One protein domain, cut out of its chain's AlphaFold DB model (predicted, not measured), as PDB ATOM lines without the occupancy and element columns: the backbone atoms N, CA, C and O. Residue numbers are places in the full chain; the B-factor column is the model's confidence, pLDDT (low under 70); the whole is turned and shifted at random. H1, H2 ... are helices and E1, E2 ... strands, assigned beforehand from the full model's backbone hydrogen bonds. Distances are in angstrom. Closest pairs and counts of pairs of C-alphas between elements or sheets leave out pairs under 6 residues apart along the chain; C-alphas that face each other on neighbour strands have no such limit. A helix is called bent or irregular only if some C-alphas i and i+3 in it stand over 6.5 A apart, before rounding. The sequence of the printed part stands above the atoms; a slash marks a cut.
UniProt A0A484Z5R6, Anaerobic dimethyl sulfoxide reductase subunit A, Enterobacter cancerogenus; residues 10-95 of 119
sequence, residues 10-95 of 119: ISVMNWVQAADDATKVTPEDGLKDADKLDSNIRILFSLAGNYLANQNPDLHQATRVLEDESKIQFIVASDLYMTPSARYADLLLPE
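This is residues 10 to 95 of the 119 residues of the protein "Anaerobic dimethyl sulfoxide reductase subunit A" of Enterobacter cancerogenus (UniProt A0A484Z5R6). Little regular structure: mostly loops, with a small three-stranded parallel sheet, E1 E2 E3, towards one end, the loop of residues 21 to 42 at the other, and two touching helices, H1 and H2, off the sheet. The 86 printed residues run H1 E1 H2 E2 E3, a mixed class with 32 residues in named elements. The whole is compact, radius of gyration of the C-alphas 13.0 A, yet elongated, 38 by 22 by 21 A.

H1, residues 12 to 20, starts at C-alpha (123.797, 151.233, 155.163), spans 14.1 A and is irregular: C-alphas 13 and 16 are 7.5 A apart. E1 is 43 to 47, 13.2 A; H2 59 to 66, 10.3 A; E2 74 to 79, 16.3 A; E3 91 to 94, 9.9 A, ending at C-alpha (142.600, 141.436, 145.635).

H1 touches H2, closest C-alphas Val 16 and Ala 62, 6.1 A, at a steep tilt of 52 degrees, the same way. E1, H2, E2 form a strand-helix-strand unit, parallel neighbour strands joined through a helix, with a right-handed crossover. N 46 and O 76 are 2.8 A apart; N 93 and O 77, between E2 and E3, 2.8 A. Every O i to N i+4 pair is within hydrogen-bond range in H2, 3 of 5 in H1.

The C-alphas of Asp 35 and Tyr 81, the farthest apart, are 38.3 A apart. The printed part has no cut; the link H2 to E2 is short, the others long. No printed residue is under pLDDT 70.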
ATOM      1  N   ILE A  10     119.575 147.356 159.402       94.94
ATOM      2  CA  ILE A  10     119.809 148.798 159.401       94.94
ATOM      3  C   ILE A  10     120.017 149.288 157.972       94.94
ATOM      4  O   ILE A  10     120.436 148.531 157.094       94.94
ATOM      5  N   SER A  11     119.745 150.570 157.741       91.75
ATOM      6  CA  SER A  11     120.225 151.244 156.537       91.75
ATOM      7  C   SER A  11     121.751 151.221 156.509       91.75
ATOM      8  O   SER A  11     122.388 151.407 157.548       91.75
ATOM      9  N   VAL A  12     122.344 151.074 155.320       90.44
ATOM     10  CA  VAL A  12     123.797 151.233 155.163       90.44
ATOM     11  C   VAL A  12     124.245 152.595 155.689       90.44
ATOM     12  O   VAL A  12     125.282 152.670 156.320       90.44
ATOM     13  N   MET A  13     123.425 153.639 155.553       89.88
ATOM     14  CA  MET A  13     123.735 154.995 156.024       89.88
ATOM     15  C   MET A  13     123.953 155.081 157.545       89.88
ATOM     16  O   MET A  13     124.595 156.012 158.018       89.88
ATOM     17  N   ASN A  14     123.456 154.103 158.308       93.00
ATOM     18  CA  ASN A  14     123.499 154.116 159.768       93.00
ATOM     19  C   ASN A  14     124.695 153.334 160.327       93.00
ATOM     20  O   ASN A  14     124.793 153.185 161.541       93.00
ATOM     21  N   TRP A  15     125.596 152.812 159.484       94.38
ATOM     22  CA  TRP A  15     126.704 151.969 159.953       94.38
ATOM     23  C   TRP A  15     127.615 152.705 160.946       94.38
ATOM     24  O   TRP A  15     128.027 152.112 161.940       94.38
ATOM     25  N   VAL A  16     127.861 154.004 160.727       95.88
ATOM     26  CA  VAL A  16     128.661 154.853 161.625       95.88
ATOM     27  C   VAL A  16     127.982 154.961 162.991       95.88
ATOM     28  O   VAL A  16     128.615 154.738 164.018       95.88
ATOM     29  N   GLN A  17     126.671 155.227 163.003       95.44
ATOM     30  CA  GLN A  17     125.881 155.328 164.229       95.44
ATOM     31  C   GLN A  17     125.822 153.987 164.971       95.44
ATOM     32  O   GLN A  17     125.998 153.950 166.183       95.44
ATOM     33  N   ALA A  18     125.637 152.885 164.242       96.38
ATOM     34  CA  ALA A  18     125.597 151.533 164.794       96.38
ATOM     35  C   ALA A  18     126.954 151.069 165.353       96.38
ATOM     36  O   ALA A  18     126.993 150.236 166.258       96.38
ATOM     37  N   ALA A  19     128.064 151.576 164.816       96.62
ATOM     38  CA  ALA A  19     129.404 151.331 165.341       96.62
ATOM     39  C   ALA A  19     129.696 152.190 166.582       96.62
ATOM     40  O   ALA A  19     130.234 151.695 167.577       96.62
ATOM     41  N   ASP A  20     129.302 153.465 166.540       94.94
ATOM     42  CA  ASP A  20     129.525 154.419 167.624       94.94
ATOM     43  C   ASP A  20     128.689 154.092 168.872       94.94
ATOM     44  O   ASP A  20     129.242 153.889 169.960       94.94
ATOM     45  N   ASP A  21     127.370 153.990 168.692       95.00
ATOM     46  CA  ASP A  21     126.374 153.728 169.729       95.00
ATOM     47  C   ASP A  21     125.097 153.132 169.112       95.00
ATOM     48  O   ASP A  21     124.233 153.838 168.581       95.00
ATOM     49  N   ALA A  22     124.972 151.810 169.222       96.19
ATOM     50  CA  ALA A  22     123.859 151.038 168.689       96.19
ATOM     51  C   ALA A  22     122.493 151.397 169.297       96.19
ATOM     52  O   ALA A  22     121.467 151.153 168.662       96.19
ATOM     53  N   THR A  23     122.458 151.990 170.496       95.69
ATOM     54  CA  THR A  23     121.198 152.361 171.168       95.69
ATOM     55  C   THR A  23     120.489 153.527 170.484       95.69
ATOM     56  O   THR A  23     119.277 153.674 170.617       95.69
ATOM     57  N   LYS A  24     121.233 154.315 169.700       94.62
ATOM     58  CA  LYS A  24     120.719 155.421 168.884       94.62
ATOM     59  C   LYS A  24     120.199 154.979 167.518       94.62
ATOM     60  O   LYS A  24     119.786 155.822 166.738       94.62
ATOM     61  N   VAL A  25     120.267 153.687 167.190       96.06
ATOM     62  CA  VAL A  25     119.682 153.153 165.959       96.06
ATOM     63  C   VAL A  25     118.329 152.554 166.306       96.06
ATOM     64  O   VAL A  25     118.237 151.397 166.717       96.06
ATOM     65  N   THR A  26     117.283 153.362 166.165       95.88
ATOM     66  CA  THR A  26     115.913 152.994 166.538       95.88
ATOM     67  C   THR A  26     115.050 152.709 165.301       95.88
ATOM     68  O   THR A  26     115.484 152.962 164.168       95.88
ATOM     69  N   PRO A  27     113.817 152.186 165.461       95.81
ATOM     70  CA  PRO A  27     112.880 152.038 164.345       95.81
ATOM     71  C   PRO A  27     112.602 153.346 163.588       95.81
ATOM     72  O   PRO A  27     112.401 153.320 162.375       95.81
ATOM     73  N   GLU A  28     112.657 154.489 164.275       94.25
ATOM     74  CA  GLU A  28     112.476 155.824 163.686       94.25
ATOM     75  C   GLU A  28     113.651 156.207 162.772       94.25
ATOM     76  O   GLU A  28     113.455 156.834 161.732       94.25
ATOM     77  N   ASP A  29     114.856 155.727 163.092       91.75
ATOM     78  CA  ASP A  29     116.077 155.920 162.301       91.75
ATOM     79  C   ASP A  29     116.220 154.893 161.163       91.75
ATOM     80  O   ASP A  29     117.206 154.896 160.423       91.75
ATOM     81  N   GLY A  30     115.248 153.989 161.001       91.56
ATOM     82  CA  GLY A  30     115.236 152.982 159.940       91.56
ATOM     83  C   GLY A  30     115.749 151.600 160.348       91.56
ATOM     84  O   GLY A  30     116.063 150.798 159.459       91.56
ATOM     85  N   LEU A  31     115.817 151.294 161.650       96.50
ATOM     86  CA  LEU A  31     115.910 149.909 162.121       96.50
ATOM     87  C   LEU A  31     114.648 149.140 161.702       96.50
ATOM     88  O   LEU A  31     113.523 149.607 161.870       96.50
ATOM     89  N   LYS A  32     114.832 147.945 161.146       96.69
ATOM     90  CA  LYS A  32     113.743 147.044 160.757       96.69
ATOM     91  C   LYS A  32     113.908 145.696 161.434       96.69
ATOM     92  O   LYS A  32     115.031 145.265 161.695       96.69
ATOM     93  N   ASP A  33     112.784 145.018 161.639       95.81
ATOM     94  CA  ASP A  33     112.703 143.648 162.159       95.81
ATOM     95  C   ASP A  33     113.281 143.470 163.587       95.81
ATOM     96  O   ASP A  33     113.582 142.347 163.993       95.81
ATOM     97  N   ALA A  34     113.440 144.566 164.343       95.06
ATOM     98  CA  ALA A  34     113.847 144.606 165.750       95.06
ATOM     99  C   ALA A  34     113.514 145.973 166.385       95.06
ATOM    100  O   ALA A  34     113.426 146.971 165.673       95.06
ATOM    101  N   ASP A  35     113.400 146.021 167.718       94.00
ATOM    102  CA  ASP A  35     113.181 147.271 168.472       94.00
ATOM    103  C   ASP A  35     114.491 147.982 168.843       94.00
ATOM    104  O   ASP A  35     114.519 149.194 169.046       94.00
ATOM    105  N   LYS A  36     115.586 147.222 168.949       95.31
ATOM    106  CA  LYS A  36     116.929 147.720 169.261       95.31
ATOM    107  C   LYS A  36     117.999 146.803 168.677       95.31
ATOM    108  O   LYS A  36     117.737 145.641 168.365       95.31
ATOM    109  N   LEU A  37     119.219 147.314 168.602       95.75
ATOM    110  CA  LEU A  37     120.419 146.511 168.395       95.75
ATOM    111  C   LEU A  37     120.989 146.074 169.752       95.75
ATOM    112  O   LEU A  37     121.139 146.892 170.659       95.75
ATOM    113  N   ASP A  38     121.337 144.795 169.889       94.56
ATOM    114  CA  ASP A  38     121.884 144.255 171.145       94.56
ATOM    115  C   ASP A  38     123.371 144.589 171.357       94.56
ATOM    116  O   ASP A  38     123.885 144.484 172.470       94.56
ATOM    117  N   SER A  39     124.073 145.000 170.297       95.19
ATOM    118  CA  SER A  39     125.495 145.343 170.337       95.19
ATOM    119  C   SER A  39     125.889 146.292 169.208       95.19
ATOM    120  O   SER A  39     125.299 146.253 168.128       95.19
ATOM    121  N   ASN A  40     126.957 147.063 169.422       96.88
ATOM    122  CA  ASN A  40     127.592 147.846 168.359       96.88
ATOM    123  C   ASN A  40     128.170 146.953 167.257       96.88
ATOM    124  O   ASN A  40     128.677 145.861 167.529       96.88
ATOM    125  N   ILE A  41     128.163 147.458 166.024       95.56
ATOM    126  CA  ILE A  41     128.856 146.822 164.900       95.56
ATOM    127  C   ILE A  41     130.357 147.021 165.081       95.56
ATOM    128  O   ILE A  41     130.818 148.148 165.211       95.56
ATOM    129  N   ARG A  42     131.111 145.916 165.090       97.31
ATOM    130  CA  ARG A  42     132.573 145.923 165.285       97.31
ATOM    131  C   ARG A  42     133.361 145.448 164.073       97.31
ATOM    132  O   ARG A  42     134.561 145.677 164.023       97.31
ATOM    133  N   ILE A  43     132.713 144.768 163.127       97.19
ATOM    134  CA  ILE A  43     133.368 144.184 161.954       97.19
ATOM    135  C   ILE A  43     132.688 144.699 160.695       97.19
ATOM    136  O   ILE A  43     131.458 144.670 160.606       97.19
ATOM    137  N   LEU A  44     133.486 145.135 159.720       97.06
ATOM    138  CA  LEU A  44     133.006 145.618 158.428       97.06
ATOM    139  C   LEU A  44     133.556 144.760 157.290       97.06
ATOM    140  O   LEU A  44     134.740 144.439 157.244       97.06
ATOM    141  N   PHE A  45     132.682 144.446 156.337       96.62
ATOM    142  CA  PHE A  45     133.057 143.875 155.050       96.62
ATOM    143  C   PHE A  45     132.725 144.893 153.962       96.62
ATOM    144  O   PHE A  45     131.560 145.232 153.759       96.62
ATOM    145  N   SER A  46     133.747 145.384 153.267       95.81
ATOM    146  CA  SER A  46     133.607 146.282 152.124       95.81
ATOM    147  C   SER A  46     134.003 145.541 150.856       95.81
ATOM    148  O   SER A  46     135.162 145.185 150.674       95.81
ATOM    149  N   LEU A  47     133.034 145.254 149.994       95.50
ATOM    150  CA  LEU A  47     133.259 144.504 148.759       95.50
ATOM    151  C   LEU A  47     132.991 145.426 147.573       95.50
ATOM    152  O   LEU A  47     131.879 145.945 147.462       95.50
ATOM    153  N   ALA A  48     133.997 145.635 146.721       93.69
ATOM    154  CA  ALA A  48     133.943 146.522 145.559       93.69
ATOM    155  C   ALA A  48     133.387 147.925 145.890       93.69
ATOM    156  O   ALA A  48     132.568 148.474 145.148       93.69
ATOM    157  N   GLY A  49     133.761 148.484 147.048       90.44
ATOM    158  CA  GLY A  49     133.071 149.626 147.646       90.44
ATOM    159  C   GLY A  49     134.002 150.718 148.162       90.44
ATOM    160  O   GLY A  49     134.947 150.459 148.896       90.44
ATOM    161  N   ASN A  50     133.665 151.976 147.862       94.69
ATOM    162  CA  ASN A  50     134.363 153.153 148.393       94.69
ATOM    163  C   ASN A  50     133.466 153.998 149.324       94.69
ATOM    164  O   ASN A  50     133.618 155.217 149.430       94.69
ATOM    165  N   TYR A  51     132.500 153.337 149.968       95.31
ATOM    166  CA  TYR A  51     131.476 153.980 150.790       95.31
ATOM    167  C   TYR A  51     131.886 154.214 152.244       95.31
ATOM    168  O   TYR A  51     131.393 155.154 152.858       95.31
ATOM    169  N   LEU A  52     132.803 153.411 152.796       95.94
ATOM    170  CA  LEU A  52     133.227 153.583 154.189       95.94
ATOM    171  C   LEU A  52     133.835 154.971 154.415       95.94
ATOM    172  O   LEU A  52     133.499 155.631 155.389       95.94
ATOM    173  N   ALA A  53     134.658 155.437 153.474       94.94
ATOM    174  CA  ALA A  53     135.237 156.773 153.506       94.94
ATOM    175  C   ALA A  53     134.647 157.678 152.412       94.94
ATOM    176  O   ALA A  53     133.738 158.460 152.667       94.94
ATOM    177  N   ASN A  54     135.149 157.591 151.179       95.06
ATOM    178  CA  ASN A  54     134.992 158.644 150.167       95.06
ATOM    179  C   ASN A  54     133.543 158.970 149.758       95.06
ATOM    180  O   ASN A  54     133.268 160.110 149.398       95.06
ATOM    181  N   GLN A  55     132.634 157.988 149.749       94.44
ATOM    182  CA  GLN A  55     131.219 158.200 149.392       94.44
ATOM    183  C   GLN A  55     130.305 158.324 150.621       94.44
ATOM    184  O   GLN A  55     129.081 158.354 150.473       94.44
ATOM    185  N   ASN A  56     130.877 158.387 151.825       95.19
ATOM    186  CA  ASN A  56     130.119 158.629 153.041       95.19
ATOM    187  C   ASN A  56     129.656 160.101 153.081       95.19
ATOM    188  O   ASN A  56     130.484 160.986 152.846       95.19
ATOM    189  N   PRO A  57     128.373 160.398 153.377       93.44
ATOM    190  CA  PRO A  57     127.892 161.781 153.450       93.44
ATOM    191  C   PRO A  57     128.648 162.649 154.456       93.44
ATOM    192  O   PRO A  57     128.850 163.832 154.194       93.44
ATOM    193  N   ASP A  58     129.075 162.065 155.579       95.25
ATOM    194  CA  ASP A  58     129.973 162.706 156.539       95.25
ATOM    195  C   ASP A  58     131.289 161.926 156.611       95.25
ATOM    196  O   ASP A  58     131.532 161.091 157.487       95.25
ATOM    197  N   LEU A  59     132.163 162.221 155.649       95.12
ATOM    198  CA  LEU A  59     133.502 161.647 155.558       95.12
ATOM    199  C   LEU A  59     134.305 161.836 156.855       95.12
ATOM    200  O   LEU A  59     135.028 160.934 157.273       95.12
ATOM    201  N   HIS A  60     134.213 163.000 157.498       95.31
ATOM    202  CA  HIS A  60     135.031 163.296 158.672       95.31
ATOM    203  C   HIS A  60     134.572 162.512 159.899       95.31
ATOM    204  O   HIS A  60     135.404 162.069 160.687       95.31
ATOM    205  N   GLN A  61     133.265 162.320 160.075       95.50
ATOM    206  CA  GLN A  61     132.752 161.435 161.116       95.50
ATOM    207  C   GLN A  61     133.131 159.982 160.842       95.50
ATOM    208  O   GLN A  61     133.622 159.302 161.741       95.50
ATOM    209  N   ALA A  62     132.945 159.525 159.605       96.62
ATOM    210  CA  ALA A  62     133.233 158.152 159.222       96.62
ATOM    211  C   ALA A  62     134.706 157.788 159.438       96.62
ATOM    212  O   ALA A  62     135.002 156.774 160.059       96.62
ATOM    213  N   THR A  63     135.628 158.645 158.996       96.69
ATOM    214  CA  THR A  63     137.075 158.426 159.161       96.69
ATOM    215  C   THR A  63     137.494 158.368 160.628       96.69
ATOM    216  O   THR A  63     138.208 157.443 160.994       96.69
ATOM    217  N   ARG A  64     136.951 159.230 161.501       97.00
ATOM    218  CA  ARG A  64     137.191 159.131 162.956       97.00
ATOM    219  C   ARG A  64     136.750 157.792 163.548       97.00
ATOM    220  O   ARG A  64     137.410 157.289 164.446       97.00
ATOM    221  N   VAL A  65     135.637 157.227 163.074       97.12
ATOM    222  CA  VAL A  65     135.155 155.912 163.535       97.12
ATOM    223  C   VAL A  65     136.001 154.768 162.970       97.12
ATOM    224  O   VAL A  65     136.209 153.783 163.669       97.12
ATOM    225  N   LEU A  66     136.498 154.890 161.735       96.94
ATOM    226  CA  LEU A  66     137.383 153.893 161.118       96.94
ATOM    227  C   LEU A  66     138.781 153.871 161.750       96.94
ATOM    228  O   LEU A  66     139.403 152.818 161.779       96.94
ATOM    229  N   GLU A  67     139.275 155.010 162.239       96.25
ATOM    230  CA  GLU A  67     140.581 155.128 162.908       96.25
ATOM    231  C   GLU A  67     140.550 154.686 164.385       96.25
ATOM    232  O   GLU A  67     141.603 154.484 164.989       96.25
ATOM    233  N   ASP A  68     139.362 154.539 164.984       96.81
ATOM    234  CA  ASP A  68     139.191 154.148 166.385       96.81
ATOM    235  C   ASP A  68     139.002 152.625 166.528       96.81
ATOM    236  O   ASP A  68     137.892 152.098 166.399       96.81
ATOM    237  N   GLU A  69     140.084 151.920 166.880       95.12
ATOM    238  CA  GLU A  69     140.099 150.462 167.112       95.12
ATOM    239  C   GLU A  69     139.151 150.004 168.244       95.12
ATOM    240  O   GLU A  69     138.784 148.828 168.338       95.12
ATOM    241  N   SER A  70     138.703 150.916 169.120       95.62
ATOM    242  CA  SER A  70     137.700 150.598 170.144       95.62
ATOM    243  C   SER A  70     136.280 150.515 169.575       95.62
ATOM    244  O   SER A  70     135.404 149.890 170.195       95.62
ATOM    245  N   LYS A  71     136.046 151.111 168.397       96.44
ATOM    246  CA  LYS A  71     134.763 151.153 167.689       96.44
ATOM    247  C   LYS A  71     134.685 150.050 166.647       96.44
ATOM    248  O   LYS A  71     133.874 149.138 166.807       96.44
ATOM    249  N   ILE A  72     135.543 150.096 165.633       97.62
ATOM    250  CA  ILE A  72     135.655 149.050 164.614       97.62
ATOM    251  C   ILE A  72     136.930 148.257 164.882       97.62
ATOM    252  O   ILE A  72     138.017 148.809 164.914       97.62
ATOM    253  N   GLN A  73     136.777 146.956 165.100       97.50
ATOM    254  CA  GLN A  73     137.862 146.058 165.498       97.50
ATOM    255  C   GLN A  73     138.458 145.290 164.323       97.50
ATOM    256  O   GLN A  73     139.530 144.711 164.465       97.50
ATOM    257  N   PHE A  74     137.722 145.183 163.212       98.25
ATOM    258  CA  PHE A  74     138.216 144.477 162.039       98.25
ATOM    259  C   PHE A  74     137.503 144.895 160.753       98.25
ATOM    260  O   PHE A  74     136.270 144.907 160.677       98.25
ATOM    261  N   ILE A  75     138.272 145.180 159.711       98.06
ATOM    262  CA  ILE A  75     137.794 145.590 158.397       98.06
ATOM    263  C   ILE A  75     138.397 144.664 157.346       98.06
ATOM    264  O   ILE A  75     139.609 144.616 157.133       98.06
ATOM    265  N   VAL A  76     137.520 143.962 156.634       98.19
ATOM    266  CA  VAL A  76     137.877 143.231 155.419       98.19
ATOM    267  C   VAL A  76     137.442 144.058 154.222       98.19
ATOM    268  O   VAL A  76     136.255 144.354 154.068       98.19
ATOM    269  N   ALA A  77     138.386 144.399 153.353       97.88
ATOM    270  CA  ALA A  77     138.101 145.036 152.079       97.88
ATOM    271  C   ALA A  77     138.493 144.110 150.926       97.88
ATOM    272  O   ALA A  77     139.547 143.484 150.959       97.88
ATOM    273  N   SER A  78     137.656 144.035 149.899       97.50
ATOM    274  CA  SER A  78     137.998 143.442 148.607       97.50
ATOM    275  C   SER A  78     137.781 144.500 147.544       97.50
ATOM    276  O   SER A  78     136.663 144.998 147.419       97.50
ATOM    277  N   ASP A  79     138.830 144.852 146.811       96.44
ATOM    278  CA  ASP A  79     138.782 145.944 145.838       96.44
ATOM    279  C   ASP A  79     139.802 145.715 144.707       96.44
ATOM    280  O   ASP A  79     140.774 144.968 144.856       96.44
ATOM    281  N   LEU A  80     139.576 146.361 143.561       95.56
ATOM    282  CA  LEU A  80     140.504 146.381 142.425       95.56
ATOM    283  C   LEU A  80     141.652 147.368 142.649       95.56
ATOM    284  O   LEU A  80     142.730 147.227 142.072       95.56
ATOM    285  N   TYR A  81     141.407 148.388 143.471       94.56
ATOM    286  CA  TYR A  81     142.349 149.463 143.739       94.56
ATOM    287  C   TYR A  81     142.507 149.682 145.239       94.56
ATOM    288  O   TYR A  81     141.621 149.385 146.034       94.56
ATOM    289  N   MET A  82     143.614 150.314 145.623       96.38
ATOM    290  CA  MET A  82     143.770 150.868 146.968       96.38
ATOM    291  C   MET A  82     142.903 152.132 147.118       96.38
ATOM    292  O   MET A  82     143.405 153.262 147.088       96.38
ATOM    293  N   THR A  83     141.584 151.951 147.212       96.94
ATOM    294  CA  THR A  83     140.618 153.041 147.387       96.94
ATOM    295  C   THR A  83     140.791 153.730 148.747       96.94
ATOM    296  O   THR A  83     141.366 153.151 149.670       96.94
ATOM    297  N   PRO A  84     140.298 154.972 148.927       96.62
ATOM    298  CA  PRO A  84     140.295 155.627 150.236       96.62
ATOM    299  C   PRO A  84     139.661 154.783 151.345       96.62
ATOM    300  O   PRO A  84     140.139 154.827 152.470       96.62
ATOM    301  N   SER A  85     138.628 153.996 151.030       96.94
ATOM    302  CA  SER A  85     138.023 153.064 151.988       96.94
ATOM    303  C   SER A  85     138.936 151.871 152.293       96.94
ATOM    304  O   SER A  85     139.086 151.509 153.456       96.94
ATOM    305  N   ALA A  86     139.609 151.307 151.282       97.25
ATOM    306  CA  ALA A  86     140.542 150.189 151.451       97.25
ATOM    307  C   ALA A  86     141.764 150.523 152.326       97.25
ATOM    308  O   ALA A  86     142.361 149.620 152.904       97.25
ATOM    309  N   ARG A  87     142.127 151.805 152.472       96.38
ATOM    310  CA  ARG A  87     143.237 152.232 153.346       96.38
ATOM    311  C   ARG A  87     143.003 151.959 154.832       96.38
ATOM    312  O   ARG A  87     143.976 151.920 155.573       96.38
ATOM    313  N   TYR A  88     141.748 151.789 155.243       97.00
ATOM    314  CA  TYR A  88     141.378 151.443 156.617       97.00
ATOM    315  C   TYR A  88     141.250 149.927 156.826       97.00
ATOM    316  O   TYR A  88     140.856 149.499 157.899       97.00
ATOM    317  N   ALA A  89     141.509 149.102 155.807       97.56
ATOM    318  CA  ALA A  89     141.330 147.660 155.916       97.56
ATOM    319  C   ALA A  89     142.463 146.997 156.706       97.56
ATOM    320  O   ALA A  89     143.637 147.191 156.391       97.56
ATOM    321  N   ASP A  90     142.100 146.122 157.642       98.12
ATOM    322  CA  ASP A  90     143.036 145.198 158.289       98.12
ATOM    323  C   ASP A  90     143.429 144.064 157.338       98.12
ATOM    324  O   ASP A  90     144.575 143.616 157.300       98.12
ATOM    325  N   LEU A  91     142.462 143.604 156.540       98.19
ATOM    326  CA  LEU A  91     142.662 142.597 155.509       98.19
ATOM    327  C   LEU A  91     142.163 143.123 154.167       98.19
ATOM    328  O   LEU A  91     140.958 143.205 153.925       98.19
ATOM    329  N   LEU A  92     143.107 143.425 153.277       97.88
ATOM    330  CA  LEU A  92     142.822 143.797 151.897       97.88
ATOM    331  C   LEU A  92     143.003 142.592 150.968       97.88
ATOM    332  O   LEU A  92     144.107 142.072 150.804       97.88
ATOM    333  N   LEU A  93     141.908 142.162 150.350       98.00
ATOM    334  CA  LEU A  93     141.858 141.070 149.391       98.00
ATOM    335  C   LEU A  93     141.855 141.625 147.956       98.00
ATOM    336  O   LEU A  93     141.115 142.570 147.671       98.00
ATOM    337  N   PRO A  94     142.648 141.047 147.035       95.75
ATOM    338  CA  PRO A  94     142.600 141.436 145.635       95.75
ATOM    339  C   PRO A  94     141.296 140.951 145.000       95.75
ATOM    340  O   PRO A  94     140.949 139.770 145.079       95.75
ATOM    341  N   GLU A  95     140.583 141.858 144.341       94.00
ATOM    342  CA  GLU A  95     139.389 141.513 143.581       94.00
ATOM    343  C   GLU A  95     139.722 141.197 142.112       94.00
ATOM    344  O   GLU A  95     140.653 141.744 141.531       94.00
TER     345      GLU A  95